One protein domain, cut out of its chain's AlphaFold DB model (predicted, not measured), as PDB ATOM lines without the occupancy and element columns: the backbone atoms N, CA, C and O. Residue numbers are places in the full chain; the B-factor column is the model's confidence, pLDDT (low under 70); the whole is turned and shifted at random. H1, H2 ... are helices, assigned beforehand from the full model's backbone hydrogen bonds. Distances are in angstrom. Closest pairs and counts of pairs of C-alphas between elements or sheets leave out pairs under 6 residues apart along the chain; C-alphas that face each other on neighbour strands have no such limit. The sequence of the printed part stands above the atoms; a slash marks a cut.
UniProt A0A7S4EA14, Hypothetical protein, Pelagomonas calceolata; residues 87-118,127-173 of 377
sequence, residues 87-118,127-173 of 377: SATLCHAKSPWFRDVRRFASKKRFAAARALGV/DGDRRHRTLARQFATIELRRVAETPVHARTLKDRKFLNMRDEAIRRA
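Overview. This is residues 87 to 118 and 127 to 173 of the 377 residues of the protein "Hypothetical protein" of Pelagomonas calceolata (UniProt A0A7S4EA14). An open group of four helices: the long helix H3 runs along the body, H2 meets its first half with its own early residues and then runs away from it as an arm about perpendicular to H3, and the short H1 sits in the corner between the beginning of H2 and H3. H4 comes after a loop at the far end of H3 and folds back beside H1 at a steep tilt to H3, without clearly touching any helix, while residues 111 to 117 at the far end of H2 and just after it stick out. The printed part has 79 residues with four named helices, in the order H1, H2, H3, H4 along the chain, and no named strand; its class is all helix, with 59 residues in the helices. It is only just compact, close to loose, with a radius of gyration of the C-alphas of 13.9 A, and its elongated outline spans 44 by 27 by 18 A.

Along the chain. The printed part begins with H1, residues 87 to 91, whose first C-alpha, that of Ser 87, is at (5.606, 10.263, 9.758). H1 is short, 6.6 A from first to last C-alpha. After residues 92 to 97 comes H2, residues 98 to 116, 27.0 A long from the C-alpha of Phe 98 at (14.101, 7.645, 15.394) to that of Leu 116 at (26.338, 22.975, -3.208). Residues 117 and 118 follow it, and then comes the cut. Beyond the cut, residues 127 to 129 lead to H3, residues 130 to 149, the longest helix by residues, with 29.1 A between its first and last C-alphas. Residues 150 to 156 lead on to H4, residues 157 to 171, which is 20.7 A long and ends with C-alpha 171 at (-6.029, 2.719, 11.690). Residues 172 and 173 end the printed part.

Arrangement. H1 touches H2, with the C-alphas of Cys 91 and Phe 98 closest at 5.5 A; H2 touches H1 with residues 98 to 102 alone. H1 also touches H3, with the C-alphas of Ser 87 and Arg 137 closest at 5.2 A, and here H3 takes part with residues 132 to 140 alone. H2 touches H3 with residues 101 to 105 alone, against residues 132 to 139 alone of H3. The closest C-alphas of that pair are those of Val 101 and Ala 136, 5.8 A apart, and the two lines are about perpendicular, at 74 degrees. H3 and H4 are close but not clearly touching, with 1 pair of C-alphas within 8 A, those of Val 147 and Asp 159 at 6.4 A. They run opposite ways at a steep tilt of 60 degrees. H1 and H4 are near each other, with 9 pairs of C-alphas within 10 A, while H2 and H4 are apart. In H1, H2, H3 and H4 every O i to N i+4 pair is within hydrogen-bond range.

Size, cuts and confidence. The two C-alphas farthest apart are those of Val 118 and His 153, at 44.5 A. The first and last printed C-alphas, of Ser 87 and Ala 173, are 11.1 A apart. Residues 111 to 117, of which 111 to 116 belong to H2, stand free. Residues 119 to 126 are not printed, and C-alphas 118 and 127 are 24.7 A apart across this cut, which falls in the link from H2 to H3. The links from H1 to H2 and from H3 to H4, of 6 and 7 residues, are short but not tight. The mean pLDDT of the printed part is 88.0, and residues 127 to 128, just after the cut, are under 70.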
ATOM      1  N   SER A  87       4.389   9.461   9.945       89.19
ATOM      2  CA  SER A  87       5.606  10.263   9.758       89.19
ATOM      3  C   SER A  87       5.996  11.080  10.992       89.19
ATOM      4  O   SER A  87       7.187  11.262  11.237       89.19
ATOM      5  N   ALA A  88       5.024  11.558  11.770       89.69
ATOM      6  CA  ALA A  88       5.269  12.265  13.020       89.69
ATOM      7  C   ALA A  88       5.756  11.293  14.102       89.69
ATOM      8  O   ALA A  88       6.789  11.538  14.721       89.69
ATOM      9  N   THR A  89       5.102  10.135  14.232       90.81
ATOM     10  CA  THR A  89       5.521   9.065  15.151       90.81
ATOM     11  C   THR A  89       6.927   8.538  14.841       90.81
ATOM     12  O   THR A  89       7.675   8.186  15.745       90.81
ATOM     13  N   LEU A  90       7.346   8.500  13.573       91.38
ATOM     14  CA  LEU A  90       8.711   8.105  13.194       91.38
ATOM     15  C   LEU A  90       9.784   9.102  13.671       91.38
ATOM     16  O   LEU A  90      10.914   8.697  13.945       91.38
ATOM     17  N   CYS A  91       9.442  10.391  13.760       88.94
ATOM     18  CA  CYS A  91      10.343  11.446  14.235       88.94
ATOM     19  C   CYS A  91      10.456  11.524  15.756       88.94
ATOM     20  O   CYS A  91      11.387  12.167  16.236       88.94
ATOM     21  N   HIS A  92       9.533  10.907  16.491       90.38
ATOM     22  CA  HIS A  92       9.485  11.014  17.941       90.38
ATOM     23  C   HIS A  92      10.694  10.329  18.593       90.38
ATOM     24  O   HIS A  92      11.074   9.227  18.193       90.38
ATOM     25  N   ALA A  93      11.287  10.934  19.625       86.81
ATOM     26  CA  ALA A  93      12.526  10.437  20.235       86.81
ATOM     27  C   ALA A  93      12.437   8.996  20.777       86.81
ATOM     28  O   ALA A  93      13.406   8.238  20.682       86.81
ATOM     29  N   LYS A  94      11.271   8.602  21.315       89.44
ATOM     30  CA  LYS A  94      11.014   7.234  21.814       89.44
ATOM     31  C   LYS A  94      10.663   6.229  20.708       89.44
ATOM     32  O   LYS A  94      10.538   5.037  20.977       89.44
ATOM     33  N   SER A  95      10.532   6.677  19.461       89.69
ATOM     34  CA  SER A  95      10.257   5.794  18.331       89.69
ATOM     35  C   SER A  95      11.435   4.850  18.077       89.69
ATOM     36  O   SER A  95      12.580   5.310  17.984       89.69
ATOM     37  N   PRO A  96      11.200   3.543  17.849       91.06
ATOM     38  CA  PRO A  96      12.275   2.613  17.496       91.06
ATOM     39  C   PRO A  96      12.969   2.989  16.174       91.06
ATOM     40  O   PRO A  96      14.098   2.570  15.920       91.06
ATOM     41  N   TRP A  97      12.323   3.818  15.350       91.81
ATOM     42  CA  TRP A  97      12.816   4.276  14.051       91.81
ATOM     43  C   TRP A  97      13.547   5.616  14.101       91.81
ATOM     44  O   TRP A  97      14.174   6.001  13.114       91.81
ATOM     45  N   PHE A  98      13.537   6.304  15.246       91.06
ATOM     46  CA  PHE A  98      14.101   7.645  15.394       91.06
ATOM     47  C   PHE A  98      15.552   7.736  14.908       91.06
ATOM     48  O   PHE A  98      15.937   8.638  14.161       91.06
ATOM     49  N   ARG A  99      16.380   6.756  15.293       91.88
ATOM     50  CA  ARG A  99      17.800   6.705  14.907       91.88
ATOM     51  C   ARG A  99      17.982   6.518  13.401       91.88
ATOM     52  O   ARG A  99      18.882   7.132  12.825       91.88
ATOM     53  N   ASP A 100      17.146   5.698  12.775       93.62
ATOM     54  CA  ASP A 100      17.215   5.418  11.340       93.62
ATOM     55  C   ASP A 100      16.770   6.637  10.527       93.62
ATOM     56  O   ASP A 100      17.488   7.061   9.617       93.62
ATOM     57  N   VAL A 101      15.678   7.286  10.937       92.12
ATOM     58  CA  VAL A 101      15.200   8.549  10.356       92.12
ATOM     59  C   VAL A 101      16.263   9.642  10.485       92.12
ATOM     60  O   VAL A 101      16.623  10.280   9.494       92.12
ATOM     61  N   ARG A 102      16.855   9.820  11.672       90.31
ATOM     62  CA  ARG A 102      17.907  10.824  11.904       90.31
ATOM     63  C   ARG A 102      19.153  10.564  11.053       90.31
ATOM     64  O   ARG A 102      19.753  11.506  10.520       90.31
ATOM     65  N   ARG A 103      19.558   9.298  10.897       91.25
ATOM     66  CA  ARG A 103      20.665   8.897  10.009       91.25
ATOM     67  C   ARG A 103      20.334   9.191   8.549       91.25
ATOM     68  O   ARG A 103      21.179   9.742   7.844       91.25
ATOM     69  N   PHE A 104      19.122   8.867   8.103       92.12
ATOM     70  CA  PHE A 104      18.646   9.163   6.754       92.12
ATOM     71  C   PHE A 104      18.651  10.672   6.470       92.12
ATOM     72  O   PHE A 104      19.245  11.111   5.481       92.12
ATOM     73  N   ALA A 105      18.086  11.471   7.377       87.81
ATOM     74  CA  ALA A 105      18.048  12.926   7.278       87.81
ATOM     75  C   ALA A 105      19.457  13.528   7.188       87.81
ATOM     76  O   ALA A 105      19.739  14.359   6.319       87.81
ATOM     77  N   SER A 106      20.372  13.035   8.028       86.94
ATOM     78  CA  SER A 106      21.779  13.432   7.997       86.94
ATOM     79  C   SER A 106      22.409  13.115   6.637       86.94
ATOM     80  O   SER A 106      22.967  14.014   6.009       86.94
ATOM     81  N   LYS A 107      22.273  11.879   6.131       88.81
ATOM     82  CA  LYS A 107      22.821  11.457   4.825       88.81
ATOM     83  C   LYS A 107      22.314  12.326   3.671       88.81
ATOM     84  O   LYS A 107      23.122  12.794   2.869       88.81
ATOM     85  N   LYS A 108      21.003  12.586   3.599       86.81
ATOM     86  CA  LYS A 108      20.402  13.451   2.567       86.81
ATOM     87  C   LYS A 108      20.970  14.866   2.612       86.81
ATOM     88  O   LYS A 108      21.297  15.433   1.574       86.81
ATOM     89  N   ARG A 109      21.158  15.410   3.814       80.31
ATOM     90  CA  ARG A 109      21.772  16.723   3.995       80.31
ATOM     91  C   ARG A 109      23.244  16.745   3.574       80.31
ATOM     92  O   ARG A 109      23.653  17.696   2.918       80.31
ATOM     93  N   PHE A 110      24.033  15.723   3.920       80.50
ATOM     94  CA  PHE A 110      25.427  15.613   3.468       80.50
ATOM     95  C   PHE A 110      25.527  15.583   1.943       80.50
ATOM     96  O   PHE A 110      26.370  16.278   1.381       80.50
ATOM     97  N   ALA A 111      24.645  14.835   1.277       83.25
ATOM     98  CA  ALA A 111      24.586  14.804  -0.180       83.25
ATOM     99  C   ALA A 111      24.259  16.189  -0.769       83.25
ATOM    100  O   ALA A 111      24.953  16.642  -1.675       83.25
ATOM    101  N   ALA A 112      23.268  16.893  -0.209       79.06
ATOM    102  CA  ALA A 112      22.886  18.230  -0.666       79.06
ATOM    103  C   ALA A 112      23.988  19.282  -0.441       79.06
ATOM    104  O   ALA A 112      24.287  20.062  -1.337       79.06
ATOM    105  N   ALA A 113      24.629  19.293   0.732       78.06
ATOM    106  CA  ALA A 113      25.705  20.241   1.029       78.06
ATOM    107  C   ALA A 113      26.940  20.012   0.150       78.06
ATOM    108  O   ALA A 113      27.537  20.976  -0.322       78.06
ATOM    109  N   ARG A 114      27.286  18.743  -0.117       82.38
ATOM    110  CA  ARG A 114      28.355  18.386  -1.057       82.38
ATOM    111  C   ARG A 114      28.042  18.884  -2.468       82.38
ATOM    112  O   ARG A 114      28.933  19.421  -3.110       82.38
ATOM    113  N   ALA A 115      26.796  18.748  -2.921       84.19
ATOM    114  CA  ALA A 115      26.371  19.241  -4.231       84.19
ATOM    115  C   ALA A 115      26.446  20.776  -4.356       84.19
ATOM    116  O   ALA A 115      26.646  21.283  -5.451       84.19
ATOM    117  N   LEU A 116      26.312  21.507  -3.244       85.38
ATOM    118  CA  LEU A 116      26.338  22.975  -3.208       85.38
ATOM    119  C   LEU A 116      27.697  23.570  -2.790       85.38
ATOM    120  O   LEU A 116      27.822  24.787  -2.715       85.38
ATOM    121  N   GLY A 117      28.699  22.744  -2.466       83.12
ATOM    122  CA  GLY A 117      30.018  23.214  -2.018       83.12
ATOM    123  C   GLY A 117      30.015  23.963  -0.675       83.12
ATOM    124  O   GLY A 117      30.947  24.710  -0.389       83.12
ATOM    125  N   VAL A 118      28.982  23.793   0.159       80.19
ATOM    126  CA  VAL A 118      28.821  24.571   1.400       80.19
ATOM    127  C   VAL A 118      29.454  23.840   2.598       80.19
ATOM    128  O   VAL A 118      29.107  22.679   2.853       80.19
ATOM    129  N   ASP A 127      13.194  17.996  18.120       57.03
ATOM    130  CA  ASP A 127      11.906  17.355  17.903       57.03
ATOM    131  C   ASP A 127      10.918  18.414  17.387       57.03
ATOM    132  O   ASP A 127      10.966  19.573  17.793       57.03
ATOM    133  N   GLY A 128      10.105  18.051  16.399       60.06
ATOM    134  CA  GLY A 128       9.179  18.992  15.762       60.06
ATOM    135  C   GLY A 128       9.699  19.829  14.582       60.06
ATOM    136  O   GLY A 128       8.894  20.530  13.978       60.06
ATOM    137  N   ASP A 129      10.968  19.726  14.156       77.31
ATOM    138  CA  ASP A 129      11.433  20.425  12.938       77.31
ATOM    139  C   ASP A 129      10.671  19.931  11.688       77.31
ATOM    140  O   ASP A 129      10.780  18.767  11.278       77.31
ATOM    141  N   ARG A 130       9.938  20.835  11.026       80.75
ATOM    142  CA  ARG A 130       9.207  20.586   9.773       80.75
ATOM    143  C   ARG A 130      10.043  19.854   8.719       80.75
ATOM    144  O   ARG A 130       9.557  18.949   8.030       80.75
ATOM    145  N   ARG A 131      11.327  20.211   8.584       82.50
ATOM    146  CA  ARG A 131      12.240  19.555   7.631       82.50
ATOM    147  C   ARG A 131      12.520  18.112   8.028       82.50
ATOM    148  O   ARG A 131      12.593  17.250   7.153       82.50
ATOM    149  N   HIS A 132      12.651  17.836   9.324       84.25
ATOM    150  CA  HIS A 132      12.853  16.482   9.833       84.25
ATOM    151  C   HIS A 132      11.640  15.598   9.519       84.25
ATOM    152  O   HIS A 132      11.807  14.504   8.986       84.25
ATOM    153  N   ARG A 133      10.422  16.117   9.710       85.00
ATOM    154  CA  ARG A 133       9.174  15.408   9.371       85.00
ATOM    155  C   ARG A 133       9.002  15.164   7.871       85.00
ATOM    156  O   ARG A 133       8.592  14.078   7.463       85.00
ATOM    157  N   THR A 134       9.397  16.124   7.035       88.19
ATOM    158  CA  THR A 134       9.428  15.928   5.574       88.19
ATOM    159  C   THR A 134      10.373  14.783   5.188       88.19
ATOM    160  O   THR A 134      10.032  13.937   4.361       88.19
ATOM    161  N   LEU A 135      11.548  14.713   5.822       88.81
ATOM    162  CA  LEU A 135      12.517  13.640   5.593       88.81
ATOM    163  C   LEU A 135      12.037  12.291   6.147       88.81
ATOM    164  O   LEU A 135      12.277  11.273   5.503       88.81
ATOM    165  N   ALA A 136      11.313  12.263   7.268       89.12
ATOM    166  CA  ALA A 136      10.688  11.045   7.784       89.12
ATOM    167  C   ALA A 136       9.616  10.491   6.842       89.12
ATOM    168  O   ALA A 136       9.555   9.283   6.632       89.12
ATOM    169  N   ARG A 137       8.818  11.358   6.204       90.00
ATOM    170  CA  ARG A 137       7.870  10.934   5.163       90.00
ATOM    171  C   ARG A 137       8.594  10.287   3.981       90.00
ATOM    172  O   ARG A 137       8.200   9.210   3.548       90.00
ATOM    173  N   GLN A 138       9.681  10.896   3.501       91.88
ATOM    174  CA  GLN A 138      10.500  10.311   2.430       91.88
ATOM    175  C   GLN A 138      11.127   8.974   2.841       91.88
ATOM    176  O   GLN A 138      11.122   8.030   2.054       91.88
ATOM    177  N   PHE A 139      11.647   8.891   4.067       93.25
ATOM    178  CA  PHE A 139      12.165   7.652   4.639       93.25
ATOM    179  C   PHE A 139      11.089   6.563   4.636       93.25
ATOM    180  O   PHE A 139      11.332   5.478   4.115       93.25
ATOM    181  N   ALA A 140       9.882   6.873   5.118       91.69
ATOM    182  CA  ALA A 140       8.776   5.928   5.142       91.69
ATOM    183  C   ALA A 140       8.410   5.424   3.739       91.69
ATOM    184  O   ALA A 140       8.230   4.226   3.552       91.69
ATOM    185  N   THR A 141       8.357   6.308   2.739       92.38
ATOM    186  CA  THR A 141       8.101   5.915   1.345       92.38
ATOM    187  C   THR A 141       9.166   4.956   0.806       92.38
ATOM    188  O   THR A 141       8.825   3.964   0.164       92.38
ATOM    189  N   ILE A 142      10.449   5.226   1.069       93.56
ATOM    190  CA  ILE A 142      11.557   4.375   0.610       93.56
ATOM    191  C   ILE A 142      11.523   3.012   1.306       93.56
ATOM    192  O   ILE A 142      11.648   1.987   0.638       93.56
ATOM    193  N   GLU A 143      11.316   2.986   2.623       93.00
ATOM    194  CA  GLU A 143      11.223   1.737   3.382       93.00
ATOM    195  C   GLU A 143      10.026   0.894   2.942       93.00
ATOM    196  O   GLU A 143      10.162  -0.311   2.754       93.00
ATOM    197  N   LEU A 144       8.873   1.515   2.686       92.44
ATOM    198  CA  LEU A 144       7.715   0.799   2.155       92.44
ATOM    199  C   LEU A 144       7.980   0.178   0.795       92.44
ATOM    200  O   LEU A 144       7.595  -0.967   0.573       92.44
ATOM    201  N   ARG A 145       8.665   0.902  -0.089       93.81
ATOM    202  CA  ARG A 145       9.064   0.366  -1.388       93.81
ATOM    203  C   ARG A 145      10.004  -0.829  -1.227       93.81
ATOM    204  O   ARG A 145       9.734  -1.879  -1.799       93.81
ATOM    205  N   ARG A 146      11.033  -0.707  -0.378       96.06
ATOM    206  CA  ARG A 146      11.963  -1.804  -0.060       96.06
ATOM    207  C   ARG A 146      11.219  -3.041   0.449       96.06
ATOM    208  O   ARG A 146      11.480  -4.150  -0.006       96.06
ATOM    209  N   VAL A 147      10.294  -2.864   1.393       92.75
ATOM    210  CA  VAL A 147       9.525  -3.970   1.990       92.75
ATOM    211  C   VAL A 147       8.543  -4.592   0.991       92.75
ATOM    212  O   VAL A 147       8.326  -5.804   1.028       92.75
ATOM    213  N   ALA A 148       7.963  -3.794   0.091       91.50
ATOM    214  CA  ALA A 148       7.089  -4.279  -0.974       91.50
ATOM    215  C   ALA A 148       7.853  -5.117  -2.013       91.50
ATOM    216  O   ALA A 148       7.356  -6.156  -2.432       91.50
ATOM    217  N   GLU A 149       9.071  -4.701  -2.370       94.75
ATOM    218  CA  GLU A 149       9.966  -5.424  -3.285       94.75
ATOM    219  C   GLU A 149      10.582  -6.683  -2.634       94.75
ATOM    220  O   GLU A 149      11.036  -7.587  -3.333       94.75
ATOM    221  N   THR A 150      10.570  -6.782  -1.299       91.31
ATOM    222  CA  THR A 150      11.071  -7.952  -0.562       91.31
ATOM    223  C   THR A 150      10.017  -9.074  -0.536       91.31
ATOM    224  O   THR A 150       8.917  -8.857  -0.006       91.31
ATOM    225  N   PRO A 151      10.339 -10.295  -1.014       93.06
ATOM    226  CA  PRO A 151       9.435 -11.440  -0.940       93.06
ATOM    227  C   PRO A 151       8.964 -11.713   0.491       93.06
ATOM    228  O   PRO A 151       9.743 -11.610   1.436       93.06
ATOM    229  N   VAL A 152       7.697 -12.105   0.670       89.00
ATOM    230  CA  VAL A 152       7.071 -12.263   2.002       89.00
ATOM    231  C   VAL A 152       7.870 -13.194   2.924       89.00
ATOM    232  O   VAL A 152       8.064 -12.870   4.096       89.00
ATOM    233  N   HIS A 153       8.382 -14.306   2.390       88.25
ATOM    234  CA  HIS A 153       9.193 -15.278   3.132       88.25
ATOM    235  C   HIS A 153      10.568 -14.733   3.554       88.25
ATOM    236  O   HIS A 153      11.146 -15.221   4.519       88.25
ATOM    237  N   ALA A 154      11.074 -13.702   2.872       87.75
ATOM    238  CA  ALA A 154      12.349 -13.048   3.164       87.75
ATOM    239  C   ALA A 154      12.200 -11.801   4.059       87.75
ATOM    240  O   ALA A 154      13.199 -11.181   4.426       87.75
ATOM    241  N   ARG A 155      10.970 -11.409   4.426       91.94
ATOM    242  CA  ARG A 155      10.731 -10.235   5.276       91.94
ATOM    243  C   ARG A 155      11.245 -10.468   6.687       91.94
ATOM    244  O   ARG A 155      10.854 -11.416   7.370       91.94
ATOM    245  N   THR A 156      12.056  -9.532   7.152       95.12
ATOM    246  CA  THR A 156      12.619  -9.557   8.499       95.12
ATOM    247  C   THR A 156      11.566  -9.202   9.551       95.12
ATOM    248  O   THR A 156      10.534  -8.587   9.264       95.12
ATOM    249  N   LEU A 157      11.851  -9.507  10.821       94.25
ATOM    250  CA  LEU A 157      11.032  -9.034  11.945       94.25
ATOM    251  C   LEU A 157      10.932  -7.499  11.975       94.25
ATOM    252  O   LEU A 157       9.893  -6.949  12.334       94.25
ATOM    253  N   LYS A 158      12.006  -6.806  11.577       93.56
ATOM    254  CA  LYS A 158      12.048  -5.345  11.489       93.56
ATOM    255  C   LYS A 158      11.044  -4.824  10.452       93.56
ATOM    256  O   LYS A 158      10.320  -3.879  10.752       93.56
ATOM    257  N   ASP A 159      10.934  -5.485   9.300       92.88
ATOM    258  CA  ASP A 159       9.962  -5.132   8.254       92.88
ATOM    259  C   ASP A 159       8.521  -5.320   8.740       92.88
ATOM    260  O   ASP A 159       7.683  -4.439   8.560       92.88
ATOM    261  N   ARG A 160       8.240  -6.433   9.432       93.56
ATOM    262  CA  ARG A 160       6.914  -6.694  10.018       93.56
ATOM    263  C   ARG A 160       6.541  -5.648  11.069       93.56
ATOM    264  O   ARG A 160       5.442  -5.112  11.026       93.56
ATOM    265  N   LYS A 161       7.469  -5.296  11.967       93.31
ATOM    266  CA  LYS A 161       7.255  -4.228  12.961       93.31
ATOM    267  C   LYS A 161       6.985  -2.876  12.298       93.31
ATOM    268  O   LYS A 161       6.126  -2.139  12.769       93.31
ATOM    269  N   PHE A 162       7.687  -2.560  11.208       93.19
ATOM    270  CA  PHE A 162       7.465  -1.328  10.451       93.19
ATOM    271  C   PHE A 162       6.056  -1.273   9.853       93.19
ATOM    272  O   PHE A 162       5.360  -0.273  10.021       93.19
ATOM    273  N   LEU A 163       5.630  -2.357   9.192       92.44
ATOM    274  CA  LEU A 163       4.290  -2.471   8.614       92.44
ATOM    275  C   LEU A 163       3.210  -2.392   9.693       92.44
ATOM    276  O   LEU A 163       2.316  -1.568   9.568       92.44
ATOM    277  N   ASN A 164       3.348  -3.138  10.791       91.44
ATOM    278  CA  ASN A 164       2.381  -3.111  11.890       91.44
ATOM    279  C   ASN A 164       2.232  -1.706  12.486       91.44
ATOM    280  O   ASN A 164       1.114  -1.247  12.694       91.44
ATOM    281  N   MET A 165       3.341  -0.993  12.723       91.00
ATOM    282  CA  MET A 165       3.286   0.385  13.222       91.00
ATOM    283  C   MET A 165       2.627   1.340  12.226       91.00
ATOM    284  O   MET A 165       1.897   2.240  12.639       91.00
ATOM    285  N   ARG A 166       2.883   1.169  10.923       90.88
ATOM    286  CA  ARG A 166       2.220   1.966   9.887       90.88
ATOM    287  C   ARG A 166       0.727   1.678   9.866       90.88
ATOM    288  O   ARG A 166      -0.053   2.619   9.872       90.88
ATOM    289  N   ASP A 167       0.346   0.411   9.808       88.62
ATOM    290  CA  ASP A 167      -1.047  -0.002   9.683       88.62
ATOM    291  C   ASP A 167      -1.836   0.435  10.920       88.62
ATOM    292  O   ASP A 167      -2.948   0.933  10.790       88.62
ATOM    293  N   GLU A 168      -1.217   0.395  12.102       86.50
ATOM    294  CA  GLU A 168      -1.784   0.956  13.325       86.50
ATOM    295  C   GLU A 168      -1.900   2.487  13.283       86.50
ATOM    296  O   GLU A 168      -2.895   3.057  13.716       86.50
ATOM    297  N   ALA A 169      -0.903   3.188  12.741       87.19
ATOM    298  CA  ALA A 169      -0.990   4.634  12.551       87.19
ATOM    299  C   ALA A 169      -2.026   5.033  11.485       87.19
ATOM    300  O   ALA A 169      -2.608   6.103  11.597       87.19
ATOM    301  N   ILE A 170      -2.271   4.195  10.472       83.62
ATOM    302  CA  ILE A 170      -3.344   4.376   9.482       83.62
ATOM    303  C   ILE A 170      -4.702   4.113  10.136       83.62
ATOM    304  O   ILE A 170      -5.623   4.902   9.957       83.62
ATOM    305  N   ARG A 171      -4.816   3.043  10.932       81.75
ATOM    306  CA  ARG A 171      -6.029   2.719  11.690       81.75
ATOM    307  C   ARG A 171      -6.392   3.762  12.729       81.75
ATOM    308  O   ARG A 171      -7.557   3.827  13.063       81.75
ATOM    309  N   ARG A 172      -5.442   4.546  13.228       85.00
ATOM    310  CA  ARG A 172      -5.716   5.668  14.139       85.00
ATOM    311  C   ARG A 172      -5.713   7.016  13.436       85.00
ATOM    312  O   ARG A 172      -5.834   8.049  14.085       85.00
ATOM    313  N   ALA A 173      -5.437   7.046  12.132       74.06
ATOM    314  CA  ALA A 173      -5.139   8.293  11.450       74.06
ATOM    315  C   ALA A 173      -6.318   9.253  11.590       74.06
ATOM    316  O   ALA A 173      -7.405   8.980  11.092       74.06
TER     317      ALA A 173